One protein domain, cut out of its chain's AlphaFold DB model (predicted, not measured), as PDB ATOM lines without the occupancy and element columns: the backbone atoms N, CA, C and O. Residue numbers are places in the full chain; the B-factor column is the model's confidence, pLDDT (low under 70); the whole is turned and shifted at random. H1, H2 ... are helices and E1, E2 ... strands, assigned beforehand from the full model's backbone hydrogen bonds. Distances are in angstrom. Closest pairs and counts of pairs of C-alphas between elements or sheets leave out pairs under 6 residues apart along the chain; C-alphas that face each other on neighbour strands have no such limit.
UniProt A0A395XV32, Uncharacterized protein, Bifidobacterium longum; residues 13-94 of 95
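AT A GLANCE: This is residues 13 to 94 of the 95 residues of an uncharacterized protein of Bifidobacterium longum (UniProt A0A395XV32). A small antiparallel sheet of three strands, E4 E3 E5, sits near the middle of an elongated domain, with the short helix H1 over one of its faces; the two-stranded hairpin E1 and E2 makes one end of the long axis and helix H3 the opposite end. H2 grazes the sheet, and the long link of residues 52 to 66 loops out from E3 before the chain returns as E4. The printed part has 82 residues with three named helices and five named strands, in the order H1 H2 E1 E2 E3 E4 E5 H3, and its class is mixed, helices and strands. The whole is compact, with a radius of gyration of the C-alphas of 13.2 A, and its C-alphas span 46 by 27 by 21 A.

IN THESE COORDINATES: H1, residues 13 to 17, begins with C-alpha 13 at (32.097, 15.442, 40.956), and H2 is residues 21 to 25. E1, residues 31 to 34, is followed by E2, residues 37 to 40, 10.2 A long. E3, residues 47 to 51, is 12.5 A long and begins with C-alpha 47 at (29.276, 7.608, 28.179). E4, residues 67 to 71, is 12.3 A long, and E5 is residues 80 to 82. H3, residues 83 to 92, is 14.2 A long and ends with C-alpha 92 at (44.255, 18.420, 29.192).

HOW THE PARTS SIT: E3 is the inner strand of the sheet, with E4 and E5 as edge strands. E3 and E4 are a hairpin, antiparallel at 147 degrees, with N 51 and O 67 2.7 A apart, within hydrogen-bond range. E3 and E5 are antiparallel at 170 degrees, with N 81 and O 48 2.8 A apart. H1 is on the sheet at a height of 9.4 A, and it is only just over E3, on which 3 of its C-alphas fall. The closest C-alphas of H1 and E3 are those of Val 15 and Ile 48, 6.7 A apart. H2 only grazes the sheet with residues 23 to 25; its closest C-alpha pair with E4 is Leu 24 and Pro 70, 6.7 A. H3 only grazes the sheet with residues 83 to 86, and is near H1. The hairpin E1 and E2 is antiparallel at 141 degrees, with N 32 and O 39 2.8 A apart; E1 is apart from E3, E4 and E5. In H1, H2 and H3 every O i to N i+4 pair is within hydrogen-bond range.

THE WHOLE: The C-alphas of Gly 36 and Arg 94, the two farthest apart, are 46.5 A from each other. The printed part has no cut. The link E3 to E4, 15 residues, is long. The mean pLDDT of the printed part is 81.6, and residues 33 to 34, 36, 53 to 65 and 92 to 94 are under 70.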
ATOM      1  N   MET A  13      31.521  16.359  39.971       86.06
ATOM      2  CA  MET A  13      32.097  15.442  40.956       86.06
ATOM      3  C   MET A  13      31.477  14.051  40.851       86.06
ATOM      4  O   MET A  13      32.188  13.049  40.948       86.06
ATOM      5  N   ARG A  14      30.165  13.971  40.594       87.69
ATOM      6  CA  ARG A  14      29.481  12.690  40.355       87.69
ATOM      7  C   ARG A  14      29.924  12.043  39.049       87.69
ATOM      8  O   ARG A  14      30.179  10.842  39.027       87.69
ATOM      9  N   VAL A  15      30.052  12.830  37.980       88.88
ATOM     10  CA  VAL A  15      30.560  12.333  36.691       88.88
ATOM     11  C   VAL A  15      31.991  11.810  36.843       88.88
ATOM     12  O   VAL A  15      32.293  10.715  36.374       88.88
ATOM     13  N   PHE A  16      32.852  12.544  37.553       86.81
ATOM     14  CA  PHE A  16      34.234  12.139  37.806       86.81
ATOM     15  C   PHE A  16      34.334  10.839  38.614       86.81
ATOM     16  O   PHE A  16      35.084   9.943  38.234       86.81
ATOM     17  N   ALA A  17      33.546  10.692  39.685       88.44
ATOM     18  CA  ALA A  17      33.544   9.478  40.505       88.44
ATOM     19  C   ALA A  17      33.196   8.211  39.696       88.44
ATOM     20  O   ALA A  17      33.731   7.135  39.957       88.44
ATOM     21  N   LEU A  18      32.339   8.340  38.679       90.31
ATOM     22  CA  LEU A  18      31.943   7.238  37.794       90.31
ATOM     23  C   LEU A  18      32.958   6.928  36.689       90.31
ATOM     24  O   LEU A  18      32.819   5.920  35.999       90.31
ATOM     25  N   CYS A  19      33.975   7.773  36.523       89.12
ATOM     26  CA  CYS A  19      35.094   7.517  35.619       89.12
ATOM     27  C   CYS A  19      36.192   6.662  36.267       89.12
ATOM     28  O   CYS A  19      37.201   6.378  35.619       89.12
ATOM     29  N   ASP A  20      36.015   6.239  37.522       89.19
ATOM     30  CA  ASP A  20      36.928   5.296  38.155       89.19
ATOM     31  C   ASP A  20      37.018   3.994  37.326       89.19
ATOM     32  O   ASP A  20      35.991   3.398  36.971       89.19
ATOM     33  N   PRO A  21      38.232   3.506  37.016       88.69
ATOM     34  CA  PRO A  21      38.407   2.315  36.194       88.69
ATOM     35  C   PRO A  21      37.735   1.053  36.747       88.69
ATOM     36  O   PRO A  21      37.372   0.180  35.961       88.69
ATOM     37  N   SER A  22      37.580   0.915  38.068       88.44
ATOM     38  CA  SER A  22      36.892  -0.232  38.670       88.44
ATOM     39  C   SER A  22      35.398  -0.221  38.348       88.44
ATOM     40  O   SER A  22      34.866  -1.259  37.961       88.44
ATOM     41  N   TRP A  23      34.757   0.953  38.376       84.50
ATOM     42  CA  TRP A  23      33.361   1.129  37.972       84.50
ATOM     43  C   TRP A  23      33.175   0.910  36.471       84.50
ATOM     44  O   TRP A  23      32.281   0.174  36.061       84.50
ATOM     45  N   LEU A  24      34.056   1.471  35.637       90.19
ATOM     46  CA  LEU A  24      33.970   1.310  34.181       90.19
ATOM     47  C   LEU A  24      34.146  -0.147  33.726       90.19
ATOM     48  O   LEU A  24      33.540  -0.558  32.734       90.19
ATOM     49  N   ARG A  25      34.939  -0.949  34.451       90.56
ATOM     50  CA  ARG A  25      35.120  -2.388  34.178       90.56
ATOM     51  C   ARG A  25      33.864  -3.218  34.426       90.56
ATOM     52  O   ARG A  25      33.732  -4.264  33.799       90.56
ATOM     53  N   LEU A  26      32.955  -2.766  35.291       88.62
ATOM     54  CA  LEU A  26      31.654  -3.419  35.490       88.62
ATOM     55  C   LEU A  26      30.727  -3.245  34.275       88.62
ATOM     56  O   LEU A  26      29.719  -3.939  34.158       88.62
ATOM     57  N   GLY A  27      31.085  -2.356  33.344       92.56
ATOM     58  CA  GLY A  27      30.348  -2.138  32.112       92.56
ATOM     59  C   GLY A  27      29.110  -1.270  32.310       92.56
ATOM     60  O   GLY A  27      28.972  -0.515  33.270       92.56
ATOM     61  N   CYS A  28      28.205  -1.341  31.340       92.62
ATOM     62  CA  CYS A  28      26.953  -0.601  31.360       92.62
ATOM     63  C   CYS A  28      26.065  -1.019  32.541       92.62
ATOM     64  O   CYS A  28      25.681  -2.183  32.646       92.62
ATOM     65  N   THR A  29      25.671  -0.048  33.362       86.56
ATOM     66  CA  THR A  29      24.836  -0.263  34.554       86.56
ATOM     67  C   THR A  29      23.340  -0.120  34.294       86.56
ATOM     68  O   THR A  29      22.543  -0.282  35.215       86.56
ATOM     69  N   ALA A  30      22.938   0.161  33.051       86.31
ATOM     70  CA  ALA A  30      21.533   0.094  32.672       86.31
ATOM     71  C   ALA A  30      21.032  -1.327  32.927       86.31
ATOM     72  O   ALA A  30      21.650  -2.292  32.457       86.31
ATOM     73  N   GLY A  31      19.941  -1.449  33.671       78.88
ATOM     74  CA  GLY A  31      19.340  -2.747  33.880       78.88
ATOM     75  C   GLY A  31      18.535  -3.193  32.673       78.88
ATOM     76  O   GLY A  31      17.970  -2.386  31.931       78.88
ATOM     77  N   VAL A  32      18.517  -4.498  32.468       70.44
ATOM     78  CA  VAL A  32      17.768  -5.178  31.424       70.44
ATOM     79  C   VAL A  32      16.940  -6.266  32.089       70.44
ATOM     80  O   VAL A  32      17.438  -6.991  32.945       70.44
ATOM     81  N   SER A  33      15.667  -6.372  31.711       69.12
ATOM     82  CA  SER A  33      14.876  -7.542  32.081       69.12
ATOM     83  C   SER A  33      15.157  -8.647  31.073       69.12
ATOM     84  O   SER A  33      15.039  -8.431  29.862       69.12
ATOM     85  N   ARG A  34      15.545  -9.817  31.567       68.56
ATOM     86  CA  ARG A  34      15.760 -11.013  30.765       68.56
ATOM     87  C   ARG A  34      15.084 -12.180  31.462       68.56
ATOM     88  O   ARG A  34      15.397 -12.480  32.602       68.56
ATOM     89  N   ASP A  35      14.124 -12.794  30.778       74.25
ATOM     90  CA  ASP A  35      13.406 -13.979  31.266       74.25
ATOM     91  C   ASP A  35      12.719 -13.798  32.640       74.25
ATOM     92  O   ASP A  35      12.462 -14.763  33.351       74.25
ATOM     93  N   GLY A  36      12.369 -12.554  32.996       69.25
ATOM     94  CA  GLY A  36      11.739 -12.207  34.277       69.25
ATOM     95  C   GLY A  36      12.714 -11.741  35.361       69.25
ATOM     96  O   GLY A  36      12.264 -11.141  36.335       69.25
ATOM     97  N   ASP A  37      14.023 -11.907  35.155       71.81
ATOM     98  CA  ASP A  37      15.072 -11.447  36.066       71.81
ATOM     99  C   ASP A  37      15.659 -10.099  35.617       71.81
ATOM    100  O   ASP A  37      15.679  -9.766  34.427       71.81
ATOM    101  N   TYR A  38      16.115  -9.288  36.576       72.88
ATOM    102  CA  TYR A  38      16.742  -7.990  36.318       72.88
ATOM    103  C   TYR A  38      18.263  -8.109  36.432       72.88
ATOM    104  O   TYR A  38      18.792  -8.361  37.513       72.88
ATOM    105  N   GLU A  39      18.968  -7.886  35.325       80.44
ATOM    106  CA  GLU A  39      20.431  -7.949  35.260       80.44
ATOM    107  C   GLU A  39      21.028  -6.623  34.782       80.44
ATOM    108  O   GLU A  39      20.380  -5.837  34.090       80.44
ATOM    109  N   SER A  40      22.293  -6.364  35.116       82.00
ATOM    110  CA  SER A  40      23.036  -5.251  34.525       82.00
ATOM    111  C   SER A  40      23.448  -5.581  33.086       82.00
ATOM    112  O   SER A  40      23.837  -6.698  32.757       82.00
ATOM    113  N   CYS A  41      23.388  -4.591  32.192       91.06
ATOM    114  CA  CYS A  41      23.704  -4.791  30.779       91.06
ATOM    115  C   CYS A  41      25.157  -5.243  30.528       91.06
ATOM    116  O   CYS A  41      25.403  -5.983  29.575       91.06
ATOM    117  N   GLY A  42      26.132  -4.734  31.288       90.12
ATOM    118  CA  GLY A  42      27.540  -5.164  31.251       90.12
ATOM    119  C   GLY A  42      28.329  -4.838  29.970       90.12
ATOM    120  O   GLY A  42      29.544  -5.009  29.927       90.12
ATOM    121  N   LYS A  43      27.683  -4.334  28.910       94.69
ATOM    122  CA  LYS A  43      28.351  -3.957  27.649       94.69
ATOM    123  C   LYS A  43      29.379  -2.827  27.843       94.69
ATOM    124  O   LYS A  43      29.206  -2.018  28.757       94.69
ATOM    125  N   PRO A  44      30.380  -2.699  26.947       94.94
ATOM    126  CA  PRO A  44      31.411  -1.665  27.045       94.94
ATOM    127  C   PRO A  44      30.841  -0.248  27.175       94.94
ATOM    128  O   PRO A  44      29.925   0.131  26.438       94.94
ATOM    129  N   VAL A  45      31.404   0.521  28.107       95.31
ATOM    130  CA  VAL A  45      30.979   1.887  28.429       95.31
ATOM    131  C   VAL A  45      31.458   2.866  27.361       95.31
ATOM    132  O   VAL A  45      32.602   2.799  26.920       95.31
ATOM    133  N   VAL A  46      30.589   3.798  26.968       95.62
ATOM    134  CA  VAL A  46      30.917   4.882  26.022       95.62
ATOM    135  C   VAL A  46      30.556   6.273  26.546       95.62
ATOM    136  O   VAL A  46      31.020   7.272  25.999       95.62
ATOM    137  N   ALA A  47      29.727   6.355  27.587       95.19
ATOM    138  CA  ALA A  47      29.276   7.608  28.179       95.19
ATOM    139  C   ALA A  47      28.857   7.413  29.642       95.19
ATOM    140  O   ALA A  47      28.576   6.290  30.065       95.19
ATOM    141  N   ILE A  48      28.768   8.515  30.383       93.25
ATOM    142  CA  ILE A  48      28.059   8.590  31.662       93.25
ATOM    143  C   ILE A  48      26.685   9.203  31.394       93.25
ATOM    144  O   ILE A  48      26.602  10.279  30.808       93.25
ATOM    145  N   ARG A  49      25.613   8.523  31.798       90.56
ATOM    146  CA  ARG A  49      24.231   9.001  31.664       90.56
ATOM    147  C   ARG A  49      23.698   9.480  33.002       90.56
ATOM    148  O   ARG A  49      23.954   8.833  34.018       90.56
ATOM    149  N   ARG A  50      22.917  10.556  32.982       88.25
ATOM    150  CA  ARG A  50      22.034  10.939  34.080       88.25
ATOM    151  C   ARG A  50      20.640  10.357  33.825       88.25
ATOM    152  O   ARG A  50      20.075  10.523  32.752       88.25
ATOM    153  N   TRP A  51      20.126   9.637  34.809       83.12
ATOM    154  CA  TRP A  51      18.794   9.050  34.848       83.12
ATOM    155  C   TRP A  51      17.931   9.906  35.757       83.12
ATOM    156  O   TRP A  51      18.248  10.095  36.931       83.12
ATOM    157  N   MET A  52      16.851  10.428  35.220       77.56
ATOM    158  CA  MET A  52      15.802  11.116  35.951       77.56
ATOM    159  C   MET A  52      14.761  10.102  36.449       77.56
ATOM    160  O   MET A  52      14.697   8.949  36.023       77.56
ATOM    161  N   ARG A  53      13.886  10.532  37.364       68.69
ATOM    162  CA  ARG A  53      12.752   9.698  37.811       68.69
ATOM    163  C   ARG A  53      11.826   9.294  36.662       68.69
ATOM    164  O   ARG A  53      11.226   8.235  36.705       68.69
ATOM    165  N   THR A  54      11.738  10.125  35.626       69.69
ATOM    166  CA  THR A  54      10.844   9.915  34.481       69.69
ATOM    167  C   THR A  54      11.339   8.876  33.472       69.69
ATOM    168  O   THR A  54      10.553   8.432  32.642       69.69
ATOM    169  N   ASP A  55      12.629   8.533  33.481       69.31
ATOM    170  CA  ASP A  55      13.275   7.637  32.505       69.31
ATOM    171  C   ASP A  55      14.074   6.486  33.143       69.31
ATOM    172  O   ASP A  55      14.520   5.587  32.425       69.31
ATOM    173  N   GLY A  56      14.273   6.503  34.463       61.41
ATOM    174  CA  GLY A  56      14.771   5.373  35.243       61.41
ATOM    175  C   GLY A  56      13.639   4.508  35.821       61.41
ATOM    176  O   GLY A  56      12.465   4.842  35.671       61.41
ATOM    177  N   PRO A  57      13.963   3.378  36.479       57.44
ATOM    178  CA  PRO A  57      12.965   2.612  37.220       57.44
ATOM    179  C   PRO A  57      12.325   3.517  38.275       57.44
ATOM    180  O   PRO A  57      13.044   4.199  39.003       57.44
ATOM    181  N   ASP A  58      10.995   3.532  38.349       58.12
ATOM    182  CA  ASP A  58      10.247   4.345  39.311       58.12
ATOM    183  C   ASP A  58      10.488   3.777  40.721       58.12
ATOM    184  O   ASP A  58       9.782   2.904  41.222       58.12
ATOM    185  N   CYS A  59      11.612   4.177  41.304       58.75
ATOM    186  CA  CYS A  59      12.125   3.710  42.576       58.75
ATOM    187  C   CYS A  59      12.014   4.870  43.559       58.75
ATOM    188  O   CYS A  59      12.497   5.973  43.284       58.75
ATOM    189  N   GLU A  60      11.370   4.636  44.704       60.41
ATOM    190  CA  GLU A  60      11.242   5.661  45.743       60.41
ATOM    191  C   GLU A  60      12.611   6.158  46.229       60.41
ATOM    192  O   GLU A  60      12.745   7.344  46.530       60.41
ATOM    193  N   ASP A  61      13.639   5.307  46.152       62.50
ATOM    194  CA  ASP A  61      15.026   5.620  46.511       62.50
ATOM    195  C   ASP A  61      15.783   6.442  45.447       62.50
ATOM    196  O   ASP A  61      16.946   6.802  45.649       62.50
ATOM    197  N   MET A  62      15.167   6.755  44.298       64.06
ATOM    198  CA  MET A  62      15.827   7.539  43.254       64.06
ATOM    199  C   MET A  62      15.943   9.017  43.673       64.06
ATOM    200  O   MET A  62      14.912   9.669  43.893       64.06
ATOM    201  N   PRO A  63      17.167   9.589  43.720       65.81
ATOM    202  CA  PRO A  63      17.367  10.988  44.089       65.81
ATOM    203  C   PRO A  63      16.589  11.940  43.175       65.81
ATOM    204  O   PRO A  63      16.539  11.731  41.963       65.81
ATOM    205  N   GLU A  64      16.064  13.041  43.721       64.19
ATOM    206  CA  GLU A  64      15.361  14.074  42.935       64.19
ATOM    207  C   GLU A  64      16.232  14.661  41.814       64.19
ATOM    208  O   GLU A  64      15.751  14.980  40.730       64.19
ATOM    209  N   THR A  65      17.544  14.761  42.050       66.69
ATOM    210  CA  THR A  65      18.513  15.229  41.052       66.69
ATOM    211  C   THR A  65      18.891  14.162  40.025       66.69
ATOM    212  O   THR A  65      19.693  14.445  39.134       66.69
ATOM    213  N   GLY A  66      18.303  12.971  40.095       74.31
ATOM    214  CA  GLY A  66      18.626  11.842  39.241       74.31
ATOM    215  C   GLY A  66      19.877  11.076  39.678       74.31
ATOM    216  O   GLY A  66      20.702  11.544  40.473       74.31
ATOM    217  N   TRP A  67      20.015   9.865  39.150       81.94
ATOM    218  CA  TRP A  67      21.161   8.985  39.360       81.94
ATOM    219  C   TRP A  67      22.103   9.032  38.154       81.94
ATOM    220  O   TRP A  67      21.662   9.209  37.026       81.94
ATOM    221  N   TYR A  68      23.405   8.872  38.369       87.75
ATOM    222  CA  TYR A  68      24.387   8.853  37.286       87.75
ATOM    223  C   TYR A  68      24.960   7.446  37.140       87.75
ATOM    224  O   TYR A  68      25.261   6.802  38.144       87.75
ATOM    225  N   GLY A  69      25.164   6.982  35.908       90.00
ATOM    226  CA  GLY A  69      25.738   5.660  35.675       90.00
ATOM    227  C   GLY A  69      26.414   5.506  34.312       90.00
ATOM    228  O   GLY A  69      26.005   6.150  33.341       90.00
ATOM    229  N   PRO A  70      27.449   4.654  34.209       93.00
ATOM    230  CA  PRO A  70      28.088   4.348  32.939       93.00
ATOM    231  C   PRO A  70      27.154   3.560  32.015       93.00
ATOM    232  O   PRO A  70      26.493   2.598  32.413       93.00
ATOM    233  N   VAL A  71      27.116   3.937  30.738       93.44
ATOM    234  CA  VAL A  71      26.237   3.324  29.738       93.44
ATOM    235  C   VAL A  71      26.979   2.921  28.471       93.44
ATOM    236  O   VAL A  71      27.939   3.565  28.041       93.44
ATOM    237  N   CYS A  72      26.519   1.833  27.852       94.88
ATOM    238  CA  CYS A  72      26.979   1.415  26.532       94.88
ATOM    239  C   CYS A  72      26.276   2.203  25.425       94.88
ATOM    240  O   CYS A  72      25.270   2.866  25.662       94.88
ATOM    241  N   LYS A  73      26.756   2.062  24.183       94.81
ATOM    242  CA  LYS A  73      26.201   2.764  23.013       94.81
ATOM    243  C   LYS A  73      24.688   2.594  22.844       94.81
ATOM    244  O   LYS A  73      24.029   3.525  22.407       94.81
ATOM    245  N   ALA A  74      24.140   1.430  23.192       92.50
ATOM    246  CA  ALA A  74      22.703   1.175  23.081       92.50
ATOM    247  C   ALA A  74      21.875   1.905  24.155       92.50
ATOM    248  O   ALA A  74      20.735   2.270  23.899       92.50
ATOM    249  N   HIS A  75      22.446   2.122  25.342       91.31
ATOM    250  CA  HIS A  75      21.770   2.763  26.478       91.31
ATOM    251  C   HIS A  75      22.188   4.226  26.689       91.31
ATOM    252  O   HIS A  75      21.663   4.902  27.575       91.31
ATOM    253  N   ALA A  76      23.107   4.719  25.858       90.81
ATOM    254  CA  ALA A  76      23.462   6.122  25.725       90.81
ATOM    255  C   ALA A  76      22.386   6.851  24.906       90.81
ATOM    256  O   ALA A  76      22.580   7.142  23.728       90.81
ATOM    257  N   SER A  77      21.220   7.065  25.522       83.19
ATOM    258  CA  SER A  77      20.082   7.746  24.904       83.19
ATOM    259  C   SER A  77      20.185   9.269  25.085       83.19
ATOM    260  O   SER A  77      21.043   9.900  24.474       83.19
ATOM    261  N   HIS A  78      19.321   9.866  25.907       79.88
ATOM    262  CA  HIS A  78      19.347  11.283  26.248       79.88
ATOM    263  C   HIS A  78      20.113  11.523  27.557       79.88
ATOM    264  O   HIS A  78      20.283  10.606  28.359       79.88
ATOM    265  N   ASP A  79      20.569  12.764  27.741       88.38
ATOM    266  CA  ASP A  79      21.240  13.253  28.955       88.38
ATOM    267  C   ASP A  79      22.537  12.496  29.309       88.38
ATOM    268  O   ASP A  79      22.686  11.861  30.359       88.38
ATOM    269  N   VAL A  80      23.483  12.519  28.366       91.56
ATOM    270  CA  VAL A  80      24.766  11.815  28.462       91.56
ATOM    271  C   VAL A  80      25.960  12.752  28.317       91.56
ATOM    272  O   VAL A  80      25.968  13.670  27.498       91.56
ATOM    273  N   VAL A  81      27.024  12.430  29.048       92.50
ATOM    274  CA  VAL A  81      28.364  12.989  28.867       92.50
ATOM    275  C   VAL A  81      29.248  11.917  28.217       92.50
ATOM    276  O   VAL A  81      29.497  10.878  28.840       92.50
ATOM    277  N   PRO A  82      29.716  12.106  26.966       93.25
ATOM    278  CA  PRO A  82      30.565  11.128  26.292       93.25
ATOM    279  C   PRO A  82      31.871  10.892  27.049       93.25
ATOM    280  O   PRO A  82      32.544  11.844  27.441       93.25
ATOM    281  N   LEU A  83      32.275   9.628  27.193       91.38
ATOM    282  CA  LEU A  83      33.483   9.283  27.944       91.38
ATOM    283  C   LEU A  83      34.738   9.888  27.303       91.38
ATOM    284  O   LEU A  83      35.627  10.326  28.021       91.38
ATOM    285  N   ALA A  84      34.780   9.985  25.970       89.38
ATOM    286  CA  ALA A  84      35.865  10.653  25.252       89.38
ATOM    287  C   ALA A  84      36.036  12.118  25.693       89.38
ATOM    288  O   ALA A  84      37.140  12.513  26.041       89.38
ATOM    289  N   VAL A  85      34.937  12.875  25.800       88.00
ATOM    290  CA  VAL A  85      34.965  14.275  26.260       88.00
ATOM    291  C   VAL A  85      35.485  14.377  27.693       88.00
ATOM    292  O   VAL A  85      36.283  15.257  28.001       88.00
ATOM    293  N   ILE A  86      35.058  13.470  28.578       87.25
ATOM    294  CA  ILE A  86      35.513  13.469  29.974       87.25
ATOM    295  C   ILE A  86      37.014  13.173  30.044       87.25
ATOM    296  O   ILE A  86      37.750  13.863  30.748       87.25
ATOM    297  N   LEU A  87      37.471  12.160  29.304       83.50
ATOM    298  CA  LEU A  87      38.876  11.773  29.267       83.50
ATOM    299  C   LEU A  87      39.750  12.882  28.680       83.50
ATOM    300  O   LEU A  87      40.797  13.160  29.255       83.50
ATOM    301  N   ASP A  88      39.317  13.544  27.607       85.00
ATOM    302  CA  ASP A  88      40.041  14.673  27.017       85.00
ATOM    303  C   ASP A  88      40.229  15.797  28.049       85.00
ATOM    304  O   ASP A  88      41.363  16.198  28.312       85.00
ATOM    305  N   LEU A  89      39.163  16.201  28.753       80.38
ATOM    306  CA  LEU A  89      39.239  17.210  29.820       80.38
ATOM    307  C   LEU A  89      40.166  16.790  30.976       80.38
ATOM    308  O   LEU A  89      40.934  17.599  31.498       80.38
ATOM    309  N   MET A  90      40.131  15.514  31.376       77.50
ATOM    310  CA  MET A  90      41.015  14.975  32.418       77.50
ATOM    311  C   MET A  90      42.485  14.900  31.979       77.50
ATOM    312  O   MET A  90      43.389  14.932  32.817       77.50
ATOM    313  N   MET A  91      42.744  14.748  30.680       76.56
ATOM    314  CA  MET A  91      44.089  14.673  30.107       76.56
ATOM    315  C   MET A  91      44.672  16.058  29.812       76.56
ATOM    316  O   MET A  91      45.877  16.242  29.968       76.56
ATOM    317  N   GLU A  92      43.846  17.031  29.428       66.12
ATOM    318  CA  GLU A  92      44.255  18.420  29.192       66.12
ATOM    319  C   GLU A  92      44.699  19.122  30.480       66.12
ATOM    320  O   GLU A  92      45.667  19.872  30.450       66.12
ATOM    321  N   GLY A  93      44.106  18.792  31.633       55.16
ATOM    322  CA  GLY A  93      44.585  19.255  32.944       55.16
ATOM    323  C   GLY A  93      45.925  18.651  33.404       55.16
ATOM    324  O   GLY A  93      46.391  18.971  34.496       55.16
ATOM    325  N   ARG A  94      46.529  17.751  32.612       51.38
ATOM    326  CA  ARG A  94      47.834  17.114  32.880       51.38
ATOM    327  C   ARG A  94      48.956  17.561  31.932       51.38
ATOM    328  O   ARG A  94      50.041  16.982  31.997       51.38
TER     329      ARG A  94